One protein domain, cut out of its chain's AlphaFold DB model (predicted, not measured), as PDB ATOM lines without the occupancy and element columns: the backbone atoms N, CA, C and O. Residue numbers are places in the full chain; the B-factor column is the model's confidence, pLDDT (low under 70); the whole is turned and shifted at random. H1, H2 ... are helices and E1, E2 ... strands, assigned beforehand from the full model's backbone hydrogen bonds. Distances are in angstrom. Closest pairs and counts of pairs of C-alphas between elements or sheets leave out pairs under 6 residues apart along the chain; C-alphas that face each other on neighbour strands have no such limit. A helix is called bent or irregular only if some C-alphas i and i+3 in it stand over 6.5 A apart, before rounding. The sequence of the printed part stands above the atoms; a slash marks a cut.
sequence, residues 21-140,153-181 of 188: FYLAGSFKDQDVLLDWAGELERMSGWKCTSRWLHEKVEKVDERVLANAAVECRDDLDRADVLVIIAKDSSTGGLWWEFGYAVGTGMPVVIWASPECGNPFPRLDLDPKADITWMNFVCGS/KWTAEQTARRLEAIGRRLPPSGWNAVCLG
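This is residues 21 to 140 and 153 to 181 of the 188 residues of an uncharacterized protein of Boseongicola sp. SB0677_bin_26 (UniProt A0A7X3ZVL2). Look first for a four-stranded sheet in the middle with helices on both faces, three layers in all: H1 and H5 cover one face, H3 and H4 the other. Short H2 packs on H1 and H3 near E1, while residues 58 to 64 and 122 to 128 stick out. The printed part has 149 residues with five named helices and four strands, in the order E1 H1 H2 H3 E2 H4 E3 H5 E4; the sheet, E1 E2 E3 E4, is mixed, and the class is mixed, helices and strands. It is compact, with a radius of gyration of the C-alphas of 14.8 A, and spans 43 by 34 by 29 A.

Begin at E2, residues 81 to 86, whose parallel neighbours are E1, residues 21 to 24, and E3, residues 108 to 112. Within hydrogen-bond range are N 83 and O 22, 2.7 A, and N 109 and O 82, 2.7 A. Edge strand E4, residues 176 to 180, is antiparallel to E3, with N 110 and O 178 at 2.8 A. H1, residues 27 to 44, lies over E1 at a height over the sheet of 8.9 A. On the same face H5, residues 156 to 167, lies over E3 and E4 at 9.0 A; H1 and H5 touch, about perpendicular at 80 degrees, the closest C-alphas being those of Met 43 and Ile 166, 6.8 A. On the opposite face H4, residues 92 to 103, lies over E2 and only just not over E3, on which 2 of its C-alphas fall. H3, residues 62 to 77, touches H4 with residues 69 to 76 alone, closest at C-alphas 72 and 97, 7.4 A. H2, residues 51 to 54, only grazes the sheet and touches H1, closest at C-alphas 30 and 53, 5.7 A. E2, H4 and E3 form a strand-helix-strand unit, parallel neighbour strands with a helix between, with a right-handed crossover; E1, H1 H2 H3, E2 form another. Each O i to N i+4 pair is within range in H3, H4 and H5, and 12 of 14 in H1; H2 is too short for one.

Find C-alpha 21 at (270.840, 339.436, 293.708), where E1 begins. H1 runs 23.8 A, is irregular, with C-alphas 28 and 31 8.1 A apart, and has a kink of 39 degrees near residue 34. H3 runs 22.7 A, H4 16.7 A, E2 15.9 A and H5 15.1 A. E4 ends at C-alpha 180, (276.166, 335.815, 306.694).

C-alphas 58 and 128, the two farthest apart, are 45.5 A apart. Residues 141 to 152 are not printed, and C-alphas 140 and 153 are 14.3 A apart across the cut. Of the links printed whole, none is long. Mean pLDDT of the printed part is 70.0; among the residues under 70 are 121 to 140 and 153 to 181.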
ATOM      1  N   PHE A  21     269.996 340.476 293.126       91.50
ATOM      2  CA  PHE A  21     270.840 339.436 293.708       91.50
ATOM      3  C   PHE A  21     271.864 338.953 292.691       91.50
ATOM      4  O   PHE A  21     271.575 338.859 291.500       91.50
ATOM      5  N   TYR A  22     273.041 338.591 293.179       94.75
ATOM      6  CA  TYR A  22     274.000 337.808 292.420       94.75
ATOM      7  C   TYR A  22     273.815 336.337 292.787       94.75
ATOM      8  O   TYR A  22     273.859 335.995 293.965       94.75
ATOM      9  N   LEU A  23     273.606 335.463 291.807       93.56
ATOM     10  CA  LEU A  23     273.603 334.014 291.991       93.56
ATOM     11  C   LEU A  23     274.958 333.415 291.590       93.56
ATOM     12  O   LEU A  23     275.375 333.505 290.433       93.56
ATOM     13  N   ALA A  24     275.618 332.790 292.553       92.50
ATOM     14  CA  ALA A  24     276.884 332.089 292.424       92.50
ATOM     15  C   ALA A  24     276.680 330.574 292.505       92.50
ATOM     16  O   ALA A  24     275.792 330.078 293.202       92.50
ATOM     17  N   GLY A  25     277.545 329.825 291.828       89.75
ATOM     18  CA  GLY A  25     277.526 328.369 291.857       89.75
ATOM     19  C   GLY A  25     278.603 327.761 290.968       89.75
ATOM     20  O   GLY A  25     279.526 328.432 290.512       89.75
ATOM     21  N   SER A  26     278.504 326.455 290.727       86.81
ATOM     22  CA  SER A  26     279.415 325.770 289.813       86.81
ATOM     23  C   SER A  26     279.051 326.046 288.361       86.81
ATOM     24  O   SER A  26     277.895 325.898 287.971       86.81
ATOM     25  N   PHE A  27     280.053 326.333 287.526       84.75
ATOM     26  CA  PHE A  27     279.852 326.466 286.080       84.75
ATOM     27  C   PHE A  27     279.262 325.190 285.452       84.75
ATOM     28  O   PHE A  27     278.523 325.253 284.479       84.75
ATOM     29  N   LYS A  28     279.528 324.013 286.039       84.88
ATOM     30  CA  LYS A  28     278.942 322.738 285.588       84.88
ATOM     31  C   LYS A  28     277.430 322.656 285.814       84.88
ATOM     32  O   LYS A  28     276.769 321.853 285.168       84.88
ATOM     33  N   ASP A  29     276.908 323.458 286.736       85.69
ATOM     34  CA  ASP A  29     275.500 323.507 287.116       85.69
ATOM     35  C   ASP A  29     274.782 324.728 286.517       85.69
ATOM     36  O   ASP A  29     273.671 325.039 286.938       85.69
ATOM     37  N   GLN A  30     275.391 325.422 285.548       88.62
ATOM     38  CA  GLN A  30     274.890 326.676 284.975       88.62
ATOM     39  C   GLN A  30     273.411 326.609 284.562       88.62
ATOM     40  O   GLN A  30     272.645 327.482 284.953       88.62
ATOM     41  N   ASP A  31     272.990 325.555 283.854       87.12
ATOM     42  CA  ASP A  31     271.591 325.391 283.425       87.12
ATOM     43  C   ASP A  31     270.628 325.293 284.621       87.12
ATOM     44  O   ASP A  31     269.577 325.931 284.645       87.12
ATOM     45  N   VAL A  32     271.012 324.545 285.660       86.56
ATOM     46  CA  VAL A  32     270.217 324.413 286.891       86.56
ATOM     47  C   VAL A  32     270.149 325.750 287.631       86.56
ATOM     48  O   VAL A  32     269.105 326.119 288.163       86.56
ATOM     49  N   LEU A  33     271.256 326.491 287.666       89.06
ATOM     50  CA  LEU A  33     271.325 327.804 288.303       89.06
ATOM     51  C   LEU A  33     270.506 328.848 287.549       89.06
ATOM     52  O   LEU A  33     269.913 329.720 288.177       89.06
ATOM     53  N   LEU A  34     270.429 328.746 286.224       91.69
ATOM     54  CA  LEU A  34     269.584 329.606 285.409       91.69
ATOM     55  C   LEU A  34     268.096 329.405 285.744       91.69
ATOM     56  O   LEU A  34     267.374 330.388 285.933       91.69
ATOM     57  N   ASP A  35     267.656 328.155 285.909       87.88
ATOM     58  CA  ASP A  35     266.296 327.845 286.367       87.88
ATOM     59  C   ASP A  35     266.032 328.416 287.771       87.88
ATOM     60  O   ASP A  35     264.994 329.041 288.018       87.88
ATOM     61  N   TRP A  36     266.998 328.270 288.686       85.94
ATOM     62  CA  TRP A  36     266.898 328.804 290.049       85.94
ATOM     63  C   TRP A  36     266.842 330.328 290.064       85.94
ATOM     64  O   TRP A  36     266.048 330.894 290.814       85.94
ATOM     65  N   ALA A  37     267.631 331.004 289.226       90.56
ATOM     66  CA  ALA A  37     267.572 332.451 289.072       90.56
ATOM     67  C   ALA A  37     266.170 332.887 288.629       90.56
ATOM     68  O   ALA A  37     265.568 333.739 289.279       90.56
ATOM     69  N   GLY A  38     265.603 332.259 287.594       87.75
ATOM     70  CA  GLY A  38     264.258 332.585 287.112       87.75
ATOM     71  C   GLY A  38     263.166 332.365 288.164       87.75
ATOM     72  O   GLY A  38     262.238 333.170 288.297       87.75
ATOM     73  N   GLU A  39     263.270 331.301 288.959       81.75
ATOM     74  CA  GLU A  39     262.335 331.057 290.054       81.75
ATOM     75  C   GLU A  39     262.507 332.049 291.212       81.75
ATOM     76  O   GLU A  39     261.506 332.589 291.694       81.75
ATOM     77  N   LEU A  40     263.746 332.365 291.600       80.50
ATOM     78  CA  LEU A  40     264.053 333.404 292.582       80.50
ATOM     79  C   LEU A  40     263.463 334.748 292.165       80.50
ATOM     80  O   LEU A  40     262.762 335.370 292.965       80.50
ATOM     81  N   GLU A  41     263.680 335.179 290.921       88.00
ATOM     82  CA  GLU A  41     263.120 336.425 290.394       88.00
ATOM     83  C   GLU A  41     261.588 336.432 290.472       88.00
ATOM     84  O   GLU A  41     260.985 337.382 290.974       88.00
ATOM     85  N   ARG A  42     260.943 335.345 290.030       83.50
ATOM     86  CA  ARG A  42     259.479 335.202 290.039       83.50
ATOM     87  C   ARG A  42     258.894 335.261 291.450       83.50
ATOM     88  O   ARG A  42     257.816 335.820 291.639       83.50
ATOM     89  N   MET A  43     259.562 334.655 292.428       74.94
ATOM     90  CA  MET A  43     259.063 334.558 293.803       74.94
ATOM     91  C   MET A  43     259.336 335.808 294.637       74.94
ATOM     92  O   MET A  43     258.519 336.173 295.483       74.94
ATOM     93  N   SER A  44     260.492 336.436 294.431       76.88
ATOM     94  CA  SER A  44     260.950 337.585 295.218       76.88
ATOM     95  C   SER A  44     260.549 338.931 294.616       76.88
ATOM     96  O   SER A  44     260.398 339.905 295.357       76.88
ATOM     97  N   GLY A  45     260.390 338.986 293.288       83.56
ATOM     98  CA  GLY A  45     260.347 340.221 292.508       83.56
ATOM     99  C   GLY A  45     261.723 340.860 292.274       83.56
ATOM    100  O   GLY A  45     261.785 341.955 291.720       83.56
ATOM    101  N   TRP A  46     262.812 340.219 292.713       86.88
ATOM    102  CA  TRP A  46     264.184 340.710 292.558       86.88
ATOM    103  C   TRP A  46     264.736 340.341 291.179       86.88
ATOM    104  O   TRP A  46     264.122 339.562 290.447       86.88
ATOM    105  N   LYS A  47     265.886 340.910 290.816       93.94
ATOM    106  CA  LYS A  47     266.565 340.662 289.541       93.94
ATOM    107  C   LYS A  47     267.946 340.058 289.721       93.94
ATOM    108  O   LYS A  47     268.715 340.511 290.563       93.94
ATOM    109  N   CYS A  48     268.255 339.046 288.919       95.00
ATOM    110  CA  CYS A  48     269.559 338.404 288.917       95.00
ATOM    111  C   CYS A  48     270.568 339.273 288.154       95.00
ATOM    112  O   CYS A  48     270.302 339.687 287.025       95.00
ATOM    113  N   THR A  49     271.729 339.546 288.747       96.44
ATOM    114  CA  THR A  49     272.814 340.285 288.083       96.44
ATOM    115  C   THR A  49     273.853 339.382 287.428       96.44
ATOM    116  O   THR A  49     274.635 339.891 286.634       96.44
ATOM    117  N   SER A  50     273.848 338.074 287.715       94.88
ATOM    118  CA  SER A  50     274.841 337.099 287.244       94.88
ATOM    119  C   SER A  50     274.778 336.869 285.736       94.88
ATOM    120  O   SER A  50     274.120 335.939 285.262       94.88
ATOM    121  N   ARG A  51     275.501 337.679 284.956       93.19
ATOM    122  CA  ARG A  51     275.493 337.549 283.490       93.19
ATOM    123  C   ARG A  51     276.069 336.221 283.013       93.19
ATOM    124  O   ARG A  51     275.618 335.688 282.000       93.19
ATOM    125  N   TRP A  52     277.014 335.671 283.777       89.88
ATOM    126  CA  TRP A  52     277.715 334.440 283.440       89.88
ATOM    127  C   TRP A  52     276.756 333.255 283.282       89.88
ATOM    128  O   TRP A  52     277.076 332.332 282.548       89.88
ATOM    129  N   LEU A  53     275.556 333.286 283.880       89.94
ATOM    130  CA  LEU A  53     274.523 332.257 283.696       89.94
ATOM    131  C   LEU A  53     274.048 332.120 282.239       89.94
ATOM    132  O   LEU A  53     273.486 331.094 281.870       89.94
ATOM    133  N   HIS A  54     274.280 333.137 281.410       87.81
ATOM    134  CA  HIS A  54     273.900 333.164 279.996       87.81
ATOM    135  C   HIS A  54     275.094 333.023 279.044       87.81
ATOM    136  O   HIS A  54     274.915 332.982 277.823       87.81
ATOM    137  N   GLU A  55     276.312 332.975 279.576       84.12
ATOM    138  CA  GLU A  55     277.534 332.952 278.783       84.12
ATOM    139  C   GLU A  55     277.930 331.529 278.403       84.12
ATOM    140  O   GLU A  55     277.848 330.592 279.195       84.12
ATOM    141  N   LYS A  56     278.418 331.366 277.174       78.19
ATOM    142  CA  LYS A  56     279.018 330.115 276.712       78.19
ATOM    143  C   LYS A  56     280.521 330.303 276.631       78.19
ATOM    144  O   LYS A  56     281.014 331.022 275.766       78.19
ATOM    145  N   VAL A  57     281.250 329.647 277.528       70.00
ATOM    146  CA  VAL A  57     282.713 329.700 277.535       70.00
ATOM    147  C   VAL A  57     283.251 328.581 276.648       70.00
ATOM    148  O   VAL A  57     283.337 327.428 277.057       70.00
ATOM    149  N   GLU A  58     283.595 328.913 275.403       68.00
ATOM    150  CA  GLU A  58     284.126 327.930 274.444       68.00
ATOM    151  C   GLU A  58     285.626 327.649 274.644       68.00
ATOM    152  O   GLU A  58     286.104 326.565 274.300       68.00
ATOM    153  N   LYS A  59     286.382 328.604 275.207       72.38
ATOM    154  CA  LYS A  59     287.810 328.465 275.534       72.38
ATOM    155  C   LYS A  59     288.165 329.252 276.789       72.38
ATOM    156  O   LYS A  59     287.835 330.428 276.897       72.38
ATOM    157  N   VAL A  60     288.884 328.600 277.696       70.19
ATOM    158  CA  VAL A  60     289.395 329.197 278.932       70.19
ATOM    159  C   VAL A  60     290.891 329.440 278.766       70.19
ATOM    160  O   VAL A  60     291.660 328.489 278.635       70.19
ATOM    161  N   ASP A  61     291.302 330.703 278.768       80.06
ATOM    162  CA  ASP A  61     292.694 331.116 278.971       80.06
ATOM    163  C   ASP A  61     292.782 332.111 280.142       80.06
ATOM    164  O   ASP A  61     291.762 332.553 280.676       80.06
ATOM    165  N   GLU A  62     293.997 332.452 280.573       74.56
ATOM    166  CA  GLU A  62     294.211 333.343 281.725       74.56
ATOM    167  C   GLU A  62     293.573 334.726 281.543       74.56
ATOM    168  O   GLU A  62     293.082 335.315 282.507       74.56
ATOM    169  N   ARG A  63     293.537 335.246 280.313       73.62
ATOM    170  CA  ARG A  63     292.935 336.549 280.017       73.62
ATOM    171  C   ARG A  63     291.413 336.473 280.083       73.62
ATOM    172  O   ARG A  63     290.790 337.395 280.602       73.62
ATOM    173  N   VAL A  64     290.825 335.385 279.589       78.00
ATOM    174  CA  VAL A  64     289.387 335.105 279.715       78.00
ATOM    175  C   VAL A  64     288.997 334.982 281.187       78.00
ATOM    176  O   VAL A  64     288.019 335.593 281.599       78.00
ATOM    177  N   LEU A  65     289.794 334.284 282.004       75.38
ATOM    178  CA  LEU A  65     289.551 334.170 283.447       75.38
ATOM    179  C   LEU A  65     289.657 335.518 284.173       75.38
ATOM    180  O   LEU A  65     288.829 335.819 285.029       75.38
ATOM    181  N   ALA A  66     290.649 336.343 283.827       78.50
ATOM    182  CA  ALA A  66     290.801 337.675 284.409       78.50
ATOM    183  C   ALA A  66     289.627 338.599 284.052       78.50
ATOM    184  O   ALA A  66     289.126 339.315 284.917       78.50
ATOM    185  N   ASN A  67     289.162 338.560 282.800       82.88
ATOM    186  CA  ASN A  67     287.985 339.316 282.374       82.88
ATOM    187  C   ASN A  67     286.718 338.832 283.087       82.88
ATOM    188  O   ASN A  67     285.977 339.663 283.602       82.88
ATOM    189  N   ALA A  68     286.527 337.515 283.202       83.12
ATOM    190  CA  ALA A  68     285.388 336.939 283.910       83.12
ATOM    191  C   ALA A  68     285.354 337.377 285.384       83.12
ATOM    192  O   ALA A  68     284.302 337.746 285.892       83.12
ATOM    193  N   ALA A  69     286.503 337.432 286.068       84.44
ATOM    194  CA  ALA A  69     286.565 337.942 287.441       84.44
ATOM    195  C   ALA A  69     286.172 339.430 287.539       84.44
ATOM    196  O   ALA A  69     285.478 339.832 288.472       84.44
ATOM    197  N   VAL A  70     286.584 340.259 286.571       87.44
ATOM    198  CA  VAL A  70     286.175 341.674 286.507       87.44
ATOM    199  C   VAL A  70     284.673 341.802 286.254       87.44
ATOM    200  O   VAL A  70     284.012 342.612 286.896       87.44
ATOM    201  N   GLU A  71     284.114 340.987 285.367       90.31
ATOM    202  CA  GLU A  71     282.680 340.989 285.074       90.31
ATOM    203  C   GLU A  71     281.854 340.506 286.270       90.31
ATOM    204  O   GLU A  71     280.866 341.154 286.622       90.31
ATOM    205  N   CYS A  72     282.295 339.451 286.965       91.69
ATOM    206  CA  CYS A  72     281.681 339.016 288.218       91.69
ATOM    207  C   CYS A  72     281.731 340.121 289.280       91.69
ATOM    208  O   CYS A  72     280.743 340.322 289.982       91.69
ATOM    209  N   ARG A  73     282.835 340.879 289.377       93.44
ATOM    210  CA  ARG A  73     282.932 342.037 290.281       93.44
ATOM    211  C   ARG A  73     281.860 343.077 289.971       93.44
ATOM    212  O   ARG A  73     281.142 343.504 290.868       93.44
ATOM    213  N   ASP A  74     281.753 343.479 288.709       93.88
ATOM    214  CA  ASP A  74     280.816 344.521 288.286       93.88
ATOM    215  C   ASP A  74     279.350 344.069 288.469       93.88
ATOM    216  O   ASP A  74     278.460 344.881 288.726       93.88
ATOM    217  N   ASP A  75     279.076 342.769 288.358       95.75
ATOM    218  CA  ASP A  75     277.763 342.181 288.641       95.75
ATOM    219  C   ASP A  75     277.452 342.126 290.142       95.75
ATOM    220  O   ASP A  75     276.320 342.421 290.538       95.75
ATOM    221  N   LEU A  76     278.448 341.795 290.967       91.94
ATOM    222  CA  LEU A  76     278.367 341.841 292.426       91.94
ATOM    223  C   LEU A  76     278.129 343.275 292.915       91.94
ATOM    224  O   LEU A  76     277.232 343.501 293.720       91.94
ATOM    225  N   ASP A  77     278.832 344.270 292.377       90.75
ATOM    226  CA  ASP A  77     278.658 345.679 292.763       90.75
ATOM    227  C   ASP A  77     277.240 346.218 292.510       90.75
ATOM    228  O   ASP A  77     276.813 347.183 293.153       90.75
ATOM    229  N   ARG A  78     276.501 345.592 291.583       91.50
ATOM    230  CA  ARG A  78     275.096 345.902 291.275       91.50
ATOM    231  C   ARG A  78     274.097 345.121 292.128       91.50
ATOM    232  O   ARG A  78     272.914 345.448 292.090       91.50
ATOM    233  N   ALA A  79     274.538 344.098 292.852       91.44
ATOM    234  CA  ALA A  79     273.687 343.268 293.687       91.44
ATOM    235  C   ALA A  79     273.526 343.841 295.106       91.44
ATOM    236  O   ALA A  79     274.427 344.466 295.675       91.44
ATOM    237  N   ASP A  80     272.364 343.582 295.699       83.38
ATOM    238  CA  ASP A  80     272.092 343.843 297.112       83.38
ATOM    239  C   ASP A  80     272.523 342.665 297.998       83.38
ATOM    240  O   ASP A  80     272.828 342.858 299.173       83.38
ATOM    241  N   VAL A  81     272.560 341.451 297.434       83.50
ATOM    242  CA  VAL A  81     272.922 340.199 298.115       83.50
ATOM    243  C   VAL A  81     273.677 339.266 297.169       83.50
ATOM    244  O   VAL A  81     273.377 339.204 295.973       83.50
ATOM    245  N   LEU A  82     274.587 338.471 297.722       87.69
ATOM    246  CA  LEU A  82     275.145 337.284 297.079       87.69
ATOM    247  C   LEU A  82     274.379 336.037 297.539       87.69
ATOM    248  O   LEU A  82     274.306 335.761 298.730       87.69
ATOM    249  N   VAL A  83     273.844 335.253 296.610       88.50
ATOM    250  CA  VAL A  83     273.257 333.930 296.851       88.50
ATOM    251  C   VAL A  83     274.183 332.876 296.252       88.50
ATOM    252  O   VAL A  83     274.467 332.908 295.064       88.50
ATOM    253  N   ILE A  84     274.650 331.929 297.054       87.62
ATOM    254  CA  ILE A  84     275.594 330.880 296.676       87.62
ATOM    255  C   ILE A  84     274.885 329.536 296.704       87.62
ATOM    256  O   ILE A  84     274.334 329.157 297.734       87.62
ATOM    257  N   ILE A  85     274.949 328.784 295.609       86.00
ATOM    258  CA  ILE A  85     274.472 327.401 295.539       86.00
ATOM    259  C   ILE A  85     275.680 326.468 295.511       86.00
ATOM    260  O   ILE A  85     276.394 326.367 294.512       86.00
ATOM    261  N   ALA A  86     275.906 325.773 296.618       82.44
ATOM    262  CA  ALA A  86     277.050 324.903 296.830       82.44
ATOM    263  C   ALA A  86     276.630 323.424 296.824       82.44
ATOM    264  O   ALA A  86     276.113 322.907 297.812       82.44
ATOM    265  N   LYS A  87     276.870 322.721 295.711       77.50
ATOM    266  CA  LYS A  87     276.719 321.252 295.632       77.50
ATOM    267  C   LYS A  87     277.990 320.496 296.012       77.50
ATOM    268  O   LYS A  87     277.931 319.366 296.479       77.50
ATOM    269  N   ASP A  88     279.142 321.123 295.811       74.00
ATOM    270  CA  ASP A  88     280.452 320.595 296.167       74.00
ATOM    271  C   ASP A  88     281.349 321.733 296.676       74.00
ATOM    272  O   ASP A  88     281.014 322.911 296.545       74.00
ATOM    273  N   SER A  89     282.467 321.385 297.308       64.69
ATOM    274  CA  SER A  89     283.383 322.338 297.945       64.69
ATOM    275  C   SER A  89     284.427 322.939 296.986       64.69
ATOM    276  O   SER A  89     285.412 323.525 297.441       64.69
ATOM    277  N   SER A  90     284.275 322.781 295.660       57.22
ATOM    278  CA  SER A  90     285.434 322.746 294.751       57.22
ATOM    279  C   SER A  90     285.549 323.835 293.676       57.22
ATOM    280  O   SER A  90     286.414 323.726 292.804       57.22
ATOM    281  N   THR A  91     284.773 324.920 293.707       65.56
ATOM    282  CA  THR A  91     284.820 325.912 292.615       65.56
ATOM    283  C   THR A  91     285.609 327.171 292.979       65.56
ATOM    284  O   THR A  91     285.184 327.997 293.775       65.56
ATOM    285  N   GLY A  92     286.785 327.353 292.362       68.00
ATOM    286  CA  GLY A  92     287.677 328.489 292.652       68.00
ATOM    287  C   GLY A  92     287.044 329.875 292.445       68.00
ATOM    288  O   GLY A  92     287.341 330.790 293.208       68.00
ATOM    289  N   GLY A  93     286.134 330.022 291.472       79.94
ATOM    290  CA  GLY A  93     285.390 331.271 291.252       79.94
ATOM    291  C   GLY A  93     284.469 331.636 292.421       79.94
ATOM    292  O   GLY A  93     284.469 332.774 292.875       79.94
ATOM    293  N   LEU A  94     283.795 330.641 293.003       84.06
ATOM    294  CA  LEU A  94     282.865 330.812 294.122       84.06
ATOM    295  C   LEU A  94     283.565 331.300 295.398       84.06
ATOM    296  O   LEU A  94     283.005 332.092 296.152       84.06
ATOM    297  N   TRP A  95     284.816 330.886 295.623       82.12
ATOM    298  CA  TRP A  95     285.639 331.404 296.723       82.12
ATOM    299  C   TRP A  95     286.015 332.872 296.532       82.12
ATOM    300  O   TRP A  95     286.062 333.625 297.505       82.12
ATOM    301  N   TRP A  96     286.289 333.278 295.291       86.88
ATOM    302  CA  TRP A  96     286.593 334.668 294.973       86.88
ATOM    303  C   TRP A  96     285.355 335.557 295.154       86.88
ATOM    304  O   TRP A  96     285.446 336.583 295.823       86.88
ATOM    305  N   GLU A  97     284.192 335.128 294.652       90.25
ATOM    306  CA  GLU A  97     282.909 335.838 294.803       90.25
ATOM    307  C   GLU A  97     282.527 335.986 296.279       90.25
ATOM    308  O   GLU A  97     282.193 337.080 296.737       90.25
ATOM    309  N   PHE A  98     282.654 334.899 297.046       85.94
ATOM    310  CA  PHE A  98     282.447 334.903 298.488       85.94
ATOM    311  C   PHE A  98     283.382 335.889 299.200       85.94
ATOM    312  O   PHE A  98     282.927 336.730 299.976       85.94
ATOM    313  N   GLY A  99     284.688 335.814 298.922       79.69
ATOM    314  CA  GLY A  99     285.682 336.699 299.527       79.69
ATOM    315  C   GLY A  99     285.440 338.172 299.191       79.69
ATOM    316  O   GLY A  99     285.587 339.029 300.063       79.69
ATOM    317  N   TYR A 100     285.017 338.467 297.959       83.06
ATOM    318  CA  TYR A 100     284.644 339.815 297.538       83.06
ATOM    319  C   TYR A 100     283.420 340.337 298.295       83.06
ATOM    320  O   TYR A 100     283.451 341.446 298.833       83.06
ATOM    321  N   ALA A 101     282.354 339.538 298.374       82.50
ATOM    322  CA  ALA A 101     281.132 339.920 299.072       82.50
ATOM    323  C   ALA A 101     281.395 340.187 300.563       82.50
ATOM    324  O   ALA A 101     281.040 341.252 301.067       82.50
ATOM    325  N   VAL A 102     282.119 339.292 301.242       76.19
ATOM    326  CA  VAL A 102     282.513 339.491 302.647       76.19
ATOM    327  C   VAL A 102     283.392 340.735 302.807       76.19
ATOM    328  O   VAL A 102     283.133 341.563 303.676       76.19
ATOM    329  N   GLY A 103     284.396 340.919 301.943       70.44
ATOM    330  CA  GLY A 103     285.301 342.072 302.002       70.44
ATOM    331  C   GLY A 103     284.625 343.426 301.756       70.44
ATOM    332  O   GLY A 103     285.176 344.457 302.136       70.44
ATOM    333  N   THR A 104     283.440 343.437 301.144       74.12
ATOM    334  CA  THR A 104     282.662 344.649 300.838       74.12
ATOM    335  C   THR A 104     281.442 344.840 301.741       74.12
ATOM    336  O   THR A 104     280.691 345.798 301.547       74.12
ATOM    337  N   GLY A 105     281.236 343.961 302.730       68.25
ATOM    338  CA  GLY A 105     280.060 343.997 303.605       68.25
ATOM    339  C   GLY A 105     278.753 343.692 302.866       68.25
ATOM    340  O   GLY A 105     277.694 344.184 303.241       68.25
ATOM    341  N   MET A 106     278.813 342.937 301.766       77.19
ATOM    342  CA  MET A 106     277.622 342.469 301.067       77.19
ATOM    343  C   MET A 106     277.021 341.275 301.821       77.19
ATOM    344  O   MET A 106     277.743 340.309 302.079       77.19
ATOM    345  N   PRO A 107     275.709 341.280 302.115       75.25
ATOM    346  CA  PRO A 107     275.036 340.114 302.672       75.25
ATOM    347  C   PRO A 107     275.219 338.882 301.778       75.25
ATOM    348  O   PRO A 107     275.040 338.960 300.559       75.25
ATOM    349  N   VAL A 108     275.535 337.736 302.384       75.94
ATOM    350  CA  VAL A 108     275.716 336.465 301.669       75.94
ATOM    351  C   VAL A 108     274.701 335.447 302.168       75.94
ATOM    352  O   VAL A 108     274.520 335.278 303.370       75.94
ATOM    353  N   VAL A 109     274.054 334.731 301.258       77.06
ATOM    354  CA  VAL A 109     273.229 333.558 301.546       77.06
ATOM    355  C   VAL A 109     273.836 332.357 300.852       77.06
ATOM    356  O   VAL A 109     274.114 332.409 299.667       77.06
ATOM    357  N   ILE A 110     274.032 331.264 301.575       77.75
ATOM    358  CA  ILE A 110     274.629 330.033 301.070       77.75
ATOM    359  C   ILE A 110     273.609 328.916 301.218       77.75
ATOM    360  O   ILE A 110     273.206 328.597 302.334       77.75
ATOM    361  N   TRP A 111     273.225 328.303 300.105       76.06
ATOM    362  CA  TRP A 111     272.494 327.046 300.044       76.06
ATOM    363  C   TRP A 111     273.456 325.918 299.714       76.06
ATOM    364  O   TRP A 111     273.897 325.782 298.574       76.06
ATOM    365  N   ALA A 112     273.784 325.116 300.725       73.75
ATOM    366  CA  ALA A 112     274.663 323.965 300.586       73.75
ATOM    367  C   ALA A 112     273.849 322.667 300.534       73.75
ATOM    368  O   ALA A 112     272.926 322.465 301.335       73.75
ATOM    369  N   SER A 113     274.199 321.783 299.600       70.75
ATOM    370  CA  SER A 113     273.628 320.442 299.549       70.75
ATOM    371  C   SER A 113     274.142 319.597 300.727       70.75
ATOM    372  O   SER A 113     275.240 319.852 301.236       70.75
ATOM    373  N   PRO A 114     273.391 318.576 301.179       66.00
ATOM    374  CA  PRO A 114     273.825 317.699 302.270       66.00
ATOM    375  C   PRO A 114     275.189 317.051 302.021       66.00
ATOM    376  O   PRO A 114     275.958 316.829 302.953       66.00
ATOM    377  N   GLU A 115     275.485 316.744 300.758       67.62
ATOM    378  CA  GLU A 115     276.709 316.056 300.347       67.62
ATOM    379  C   GLU A 115     277.919 317.001 300.290       67.62
ATOM    380  O   GLU A 115     279.058 316.540 300.361       67.62
ATOM    381  N   CYS A 116     277.682 318.313 300.188       66.75
ATOM    382  CA  CYS A 116     278.721 319.337 300.116       66.75
ATOM    383  C   CYS A 116     279.484 319.492 301.445       66.75
ATOM    384  O   CYS A 116     280.684 319.778 301.453       66.75
ATOM    385  N   GLY A 117     278.804 319.294 302.581       67.56
ATOM    386  CA  GLY A 117     279.348 319.628 303.898       67.56
ATOM    387  C   GLY A 117     279.547 321.142 304.057       67.56
ATOM    388  O   GLY A 117     278.660 321.922 303.717       67.56
ATOM    389  N   ASN A 118     280.698 321.571 304.589       65.88
ATOM    390  CA  ASN A 118     281.069 322.991 304.618       65.88
ATOM    391  C   ASN A 118     281.691 323.388 303.260       65.88
ATOM    392  O   ASN A 118     282.793 322.914 302.966       65.88
ATOM    393  N   PRO A 119     281.057 324.267 302.454       64.38
ATOM    394  CA  PRO A 119     281.631 324.719 301.181       64.38
ATOM    395  C   PRO A 119     282.895 325.572 301.352       64.38
ATOM    396  O   PRO A 119     283.687 325.692 300.419       64.38
ATOM    397  N   PHE A 120     283.120 326.108 302.555       70.12
ATOM    398  CA  PHE A 120     284.269 326.930 302.920       70.12
ATOM    399  C   PHE A 120     285.012 326.330 304.132       70.12
ATOM    400  O   PHE A 120     285.055 326.936 305.203       70.12
ATOM    401  N   PRO A 121     285.646 325.149 303.997       57.44
ATOM    402  CA  PRO A 121     286.260 324.396 305.101       57.44
ATOM    403  C   PRO A 121     287.432 325.105 305.796       57.44
ATOM    404  O   PRO A 121     287.941 324.601 306.791       57.44
ATOM    405  N   ARG A 122     287.899 326.239 305.259       56.09
ATOM    406  CA  ARG A 122     288.976 327.059 305.839       56.09
ATOM    407  C   ARG A 122     288.469 328.260 306.633       56.09
ATOM    408  O   ARG A 122     289.283 328.979 307.200       56.09
ATOM    409  N   LEU A 123     287.161 328.495 306.643       55.22
ATOM    410  CA  LEU A 123     286.548 329.463 307.538       55.22
ATOM    411  C   LEU A 123     286.227 328.730 308.836       55.22
ATOM    412  O   LEU A 123     285.415 327.804 308.833       55.22
ATOM    413  N   ASP A 124     286.884 329.127 309.924       46.94
ATOM    414  CA  ASP A 124     286.550 328.659 311.268       46.94
ATOM    415  C   ASP A 124     285.280 329.394 311.717       46.94
ATOM    416  O   ASP A 124     285.304 330.416 312.402       46.94
ATOM    417  N   LEU A 125     284.142 328.935 311.198       48.25
ATOM    418  CA  LEU A 125     282.834 329.342 311.688       48.25
ATOM    419  C   LEU A 125     282.690 328.674 313.068       48.25
ATOM    420  O   LEU A 125     282.496 327.464 313.120       48.25
ATOM    421  N   ASP A 126     282.903 329.440 314.149       35.62
ATOM    422  CA  ASP A 126     283.061 328.984 315.547       35.62
ATOM    423  C   ASP A 126     282.315 327.667 315.877       35.62
ATOM    424  O   ASP A 126     281.087 327.635 315.813       35.62
ATOM    425  N   PRO A 127     283.004 326.592 316.311       35.56
ATOM    426  CA  PRO A 127     282.371 325.324 316.685       35.56
ATOM    427  C   PRO A 127     281.483 325.398 317.945       35.56
ATOM    428  O   PRO A 127     280.814 324.417 318.264       35.56
ATOM    429  N   LYS A 128     281.490 326.518 318.691       33.16
ATOM    430  CA  LYS A 128     280.542 326.818 319.784       33.16
ATOM    431  C   LYS A 128     279.327 327.621 319.340       33.16
ATOM    432  O   LYS A 128     278.375 327.733 320.118       33.16
ATOM    433  N   ALA A 129     279.316 328.142 318.115       38.50
ATOM    434  CA  ALA A 129     278.045 328.244 317.437       38.50
ATOM    435  C   ALA A 129     277.618 326.790 317.242       38.50
ATOM    436  O   ALA A 129     278.187 326.070 316.427       38.50
ATOM    437  N   ASP A 130     276.665 326.317 318.040       28.84
ATOM    438  CA  ASP A 130     275.839 325.199 317.614       28.84
ATOM    439  C   ASP A 130     275.254 325.633 316.263       28.84
ATOM    440  O   ASP A 130     274.237 326.331 316.202       28.84
ATOM    441  N   ILE A 131     275.949 325.302 315.170       36.16
ATOM    442  CA  ILE A 131     275.465 325.442 313.804       36.16
ATOM    443  C   ILE A 131     274.416 324.345 313.666       36.16
ATOM    444  O   ILE A 131     274.590 323.320 313.009       36.16
ATOM    445  N   THR A 132     273.292 324.549 314.346       30.78
ATOM    446  CA  THR A 132     272.008 324.088 313.866       30.78
ATOM    447  C   THR A 132     271.902 324.717 312.489       30.78
ATOM    448  O   THR A 132     271.706 325.919 312.342       30.78
ATOM    449  N   TRP A 133     272.189 323.923 311.468       40.19
ATOM    450  CA  TRP A 133     271.959 324.272 310.084       40.19
ATOM    451  C   TRP A 133     270.483 324.694 309.978       40.19
ATOM    452  O   TRP A 133     269.601 323.901 310.292       40.19
ATOM    453  N   MET A 134     270.240 325.965 309.637       28.50
ATOM    454  CA  MET A 134     269.154 326.833 310.148       28.50
ATOM    455  C   MET A 134     269.429 327.471 311.520       28.50
ATOM    456  O   MET A 134     268.799 327.128 312.515       28.50
ATOM    457  N   ASN A 135     270.298 328.479 311.538       26.86
ATOM    458  CA  ASN A 135     270.173 329.632 312.425       26.86
ATOM    459  C   ASN A 135     270.846 330.826 311.744       26.86
ATOM    460  O   ASN A 135     272.026 330.800 311.404       26.86
ATOM    461  N   PHE A 136     270.044 331.851 311.477       31.03
ATOM    462  CA  PHE A 136     270.470 333.108 310.882       31.03
ATOM    463  C   PHE A 136     271.493 333.799 311.784       31.03
ATOM    464  O   PHE A 136     271.156 334.177 312.905       31.03
ATOM    465  N   VAL A 137     272.714 334.022 311.293       30.89
ATOM    466  CA  VAL A 137     273.653 334.933 311.955       30.89
ATOM    467  C   VAL A 137     273.431 336.327 311.371       30.89
ATOM    468  O   VAL A 137     274.039 336.728 310.384       30.89
ATOM    469  N   CYS A 138     272.505 337.065 311.983       30.34
ATOM    470  CA  CYS A 138     272.454 338.521 311.880       30.34
ATOM    471  C   CYS A 138     273.163 339.120 313.092       30.34
ATOM    472  O   CYS A 138     272.547 339.357 314.130       30.34
ATOM    473  N   GLY A 139     274.473 339.325 312.957       29.05
ATOM    474  CA  GLY A 139     275.244 340.182 313.851       29.05
ATOM    475  C   GLY A 139     275.036 341.640 313.452       29.05
ATOM    476  O   GLY A 139     275.120 341.980 312.275       29.05
ATOM    477  N   SER A 140     274.708 342.492 314.420       30.56
ATOM    478  CA  SER A 140     274.605 343.937 314.232       30.56
ATOM    479  C   SER A 140     275.793 344.608 314.911       30.56
ATOM    480  O   SER A 140     275.866 344.591 316.138       30.56
ATOM    481  N   LYS A 153     269.944 349.867 301.582       54.28
ATOM    482  CA  LYS A 153     270.210 348.448 301.391       54.28
ATOM    483  C   LYS A 153     269.493 347.734 302.523       54.28
ATOM    484  O   LYS A 153     269.556 348.168 303.673       54.28
ATOM    485  N   TRP A 154     268.757 346.686 302.183       45.16
ATOM    486  CA  TRP A 154     268.109 345.861 303.189       45.16
ATOM    487  C   TRP A 154     269.158 345.386 304.188       45.16
ATOM    488  O   TRP A 154     270.252 344.976 303.801       45.16
ATOM    489  N   THR A 155     268.819 345.444 305.472       54.47
ATOM    490  CA  THR A 155     269.655 344.832 306.509       54.47
ATOM    491  C   THR A 155     269.815 343.340 306.213       54.47
ATOM    492  O   THR A 155     268.914 342.719 305.633       54.47
ATOM    493  N   ALA A 156     270.925 342.739 306.650       50.41
ATOM    494  CA  ALA A 156     271.128 341.293 306.548       50.41
ATOM    495  C   ALA A 156     269.912 340.507 307.075       50.41
ATOM    496  O   ALA A 156     269.532 339.504 306.484       50.41
ATOM    497  N   GLU A 157     269.232 341.021 308.105       50.16
ATOM    498  CA  GLU A 157     268.042 340.417 308.709       50.16
ATOM    499  C   GLU A 157     266.805 340.469 307.804       50.16
ATOM    500  O   GLU A 157     266.063 339.491 307.690       50.16
ATOM    501  N   GLN A 158     266.578 341.591 307.122       56.19
ATOM    502  CA  GLN A 158     265.481 341.719 306.162       56.19
ATOM    503  C   GLN A 158     265.709 340.812 304.948       56.19
ATOM    504  O   GLN A 158     264.785 340.121 304.507       56.19
ATOM    505  N   THR A 159     266.946 340.773 304.447       55.94
ATOM    506  CA  THR A 159     267.372 339.908 303.340       55.94
ATOM    507  C   THR A 159     267.219 338.433 303.712       55.94
ATOM    508  O   THR A 159     266.565 337.675 302.995       55.94
ATOM    509  N   ALA A 160     267.708 338.056 304.893       53.66
ATOM    510  CA  ALA A 160     267.560 336.743 305.504       53.66
ATOM    511  C   ALA A 160     266.101 336.281 305.590       53.66
ATOM    512  O   ALA A 160     265.768 335.224 305.065       53.66
ATOM    513  N   ARG A 161     265.211 337.070 306.205       59.16
ATOM    514  CA  ARG A 161     263.798 336.692 306.415       59.16
ATOM    515  C   ARG A 161     263.027 336.541 305.103       59.16
ATOM    516  O   ARG A 161     262.154 335.681 304.975       59.16
ATOM    517  N   ARG A 162     263.339 337.369 304.105       58.97
ATOM    518  CA  ARG A 162     262.716 337.299 302.774       58.97
ATOM    519  C   ARG A 162     263.206 336.082 302.004       58.97
ATOM    520  O   ARG A 162     262.386 335.346 301.459       58.97
ATOM    521  N   LEU A 163     264.514 335.836 302.025       56.84
ATOM    522  CA  LEU A 163     265.110 334.643 301.435       56.84
ATOM    523  C   LEU A 163     264.760 333.372 302.217       56.84
ATOM    524  O   LEU A 163     264.723 332.318 301.605       56.84
ATOM    525  N   GLU A 164     264.398 333.435 303.501       53.66
ATOM    526  CA  GLU A 164     263.838 332.304 304.256       53.66
ATOM    527  C   GLU A 164     262.467 331.899 303.710       53.66
ATOM    528  O   GLU A 164     262.208 330.725 303.435       53.66
ATOM    529  N   ALA A 165     261.580 332.879 303.515       55.50
ATOM    530  CA  ALA A 165     260.243 332.644 302.981       55.50
ATOM    531  C   ALA A 165     260.289 332.033 301.567       55.50
ATOM    532  O   ALA A 165     259.423 331.236 301.199       55.50
ATOM    533  N   ILE A 166     261.322 332.386 300.798       50.97
ATOM    534  CA  ILE A 166     261.594 331.863 299.457       50.97
ATOM    535  C   ILE A 166     262.317 330.504 299.528       50.97
ATOM    536  O   ILE A 166     261.918 329.547 298.869       50.97
ATOM    537  N   GLY A 167     263.326 330.386 300.386       47.78
ATOM    538  CA  GLY A 167     264.181 329.218 300.596       47.78
ATOM    539  C   GLY A 167     263.482 328.034 301.262       47.78
ATOM    540  O   GLY A 167     263.986 326.925 301.198       47.78
ATOM    541  N   ARG A 168     262.282 328.203 301.829       51.91
ATOM    542  CA  ARG A 168     261.409 327.064 302.185       51.91
ATOM    543  C   ARG A 168     260.759 326.389 300.973       51.91
ATOM    544  O   ARG A 168     260.133 325.345 301.135       51.91
ATOM    545  N   ARG A 169     260.827 327.003 299.789       51.44
ATOM    546  CA  ARG A 169     260.121 326.546 298.581       51.44
ATOM    547  C   ARG A 169     261.047 326.111 297.446       51.44
ATOM    548  O   ARG A 169     260.575 325.406 296.565       51.44
ATOM    549  N   LEU A 170     262.305 326.546 297.458       45.97
ATOM    550  CA  LEU A 170     263.194 326.483 296.297       45.97
ATOM    551  C   LEU A 170     264.258 325.376 296.326       45.97
ATOM    552  O   LEU A 170     264.410 324.688 295.317       45.97
ATOM    553  N   PRO A 171     264.987 325.131 297.428       52.31
ATOM    554  CA  PRO A 171     265.873 323.992 297.454       52.31
ATOM    555  C   PRO A 171     265.075 322.697 297.713       52.31
ATOM    556  O   PRO A 171     264.066 322.712 298.432       52.31
ATOM    557  N   PRO A 172     265.524 321.554 297.161       48.50
ATOM    558  CA  PRO A 172     264.998 320.247 297.525       48.50
ATOM    559  C   PRO A 172     265.044 320.037 299.043       48.50
ATOM    560  O   PRO A 172     265.934 320.540 299.733       48.50
ATOM    561  N   SER A 173     264.110 319.245 299.569       47.19
ATOM    562  CA  SER A 173     264.101 318.869 300.984       47.19
ATOM    563  C   SER A 173     265.480 318.369 301.443       47.19
ATOM    564  O   SER A 173     266.009 317.428 300.850       47.19
ATOM    565  N   GLY A 174     266.032 318.968 302.504       43.66
ATOM    566  CA  GLY A 174     267.303 318.559 303.120       43.66
ATOM    567  C   GLY A 174     268.488 319.505 302.901       43.66
ATOM    568  O   GLY A 174     269.501 319.339 303.566       43.66
ATOM    569  N   TRP A 175     268.379 320.501 302.020       45.19
ATOM    570  CA  TRP A 175     269.424 321.518 301.836       45.19
ATOM    571  C   TRP A 175     269.465 322.519 302.992       45.19
ATOM    572  O   TRP A 175     268.426 322.890 303.542       45.19
ATOM    573  N   ASN A 176     270.666 323.005 303.311       49.09
ATOM    574  CA  ASN A 176     270.884 323.931 304.417       49.09
ATOM    575  C   ASN A 176     271.144 325.355 303.922       49.09
ATOM    576  O   ASN A 176     271.896 325.550 302.969       49.09
ATOM    577  N   ALA A 177     270.559 326.345 304.603       47.91
ATOM    578  CA  ALA A 177     270.764 327.764 304.329       47.91
ATOM    579  C   ALA A 177     271.566 328.446 305.442       47.91
ATOM    580  O   ALA A 177     271.216 328.323 306.617       47.91
ATOM    581  N   VAL A 178     272.591 329.208 305.067       57.31
ATOM    582  CA  VAL A 178     273.339 330.095 305.968       57.31
ATOM    583  C   VAL A 178     273.260 331.507 305.415       57.31
ATOM    584  O   VAL A 178     273.579 331.719 304.253       57.31
ATOM    585  N   CYS A 179     272.842 332.473 306.229       51.09
ATOM    586  CA  CYS A 179     272.987 333.885 305.897       51.09
ATOM    587  C   CYS A 179     274.118 334.461 306.742       51.09
ATOM    588  O   CYS A 179     274.076 334.360 307.968       51.09
ATOM    589  N   LEU A 180     275.116 335.030 306.076       52.47
ATOM    590  CA  LEU A 180     276.166 335.815 306.694       52.47
ATOM    591  C   LEU A 180     275.777 337.288 306.550       52.47
ATOM    592  O   LEU A 180     275.692 337.812 305.435       52.47
ATOM    593  N   GLY A 181     275.474 337.916 307.684       46.88
ATOM    594  CA  GLY A 181     275.395 339.369 307.807       46.88
ATOM    595  C   GLY A 181     276.762 339.998 308.083       46.88
ATOM    596  O   GLY A 181     277.784 339.322 308.002       46.88
TER     597      GLY A 181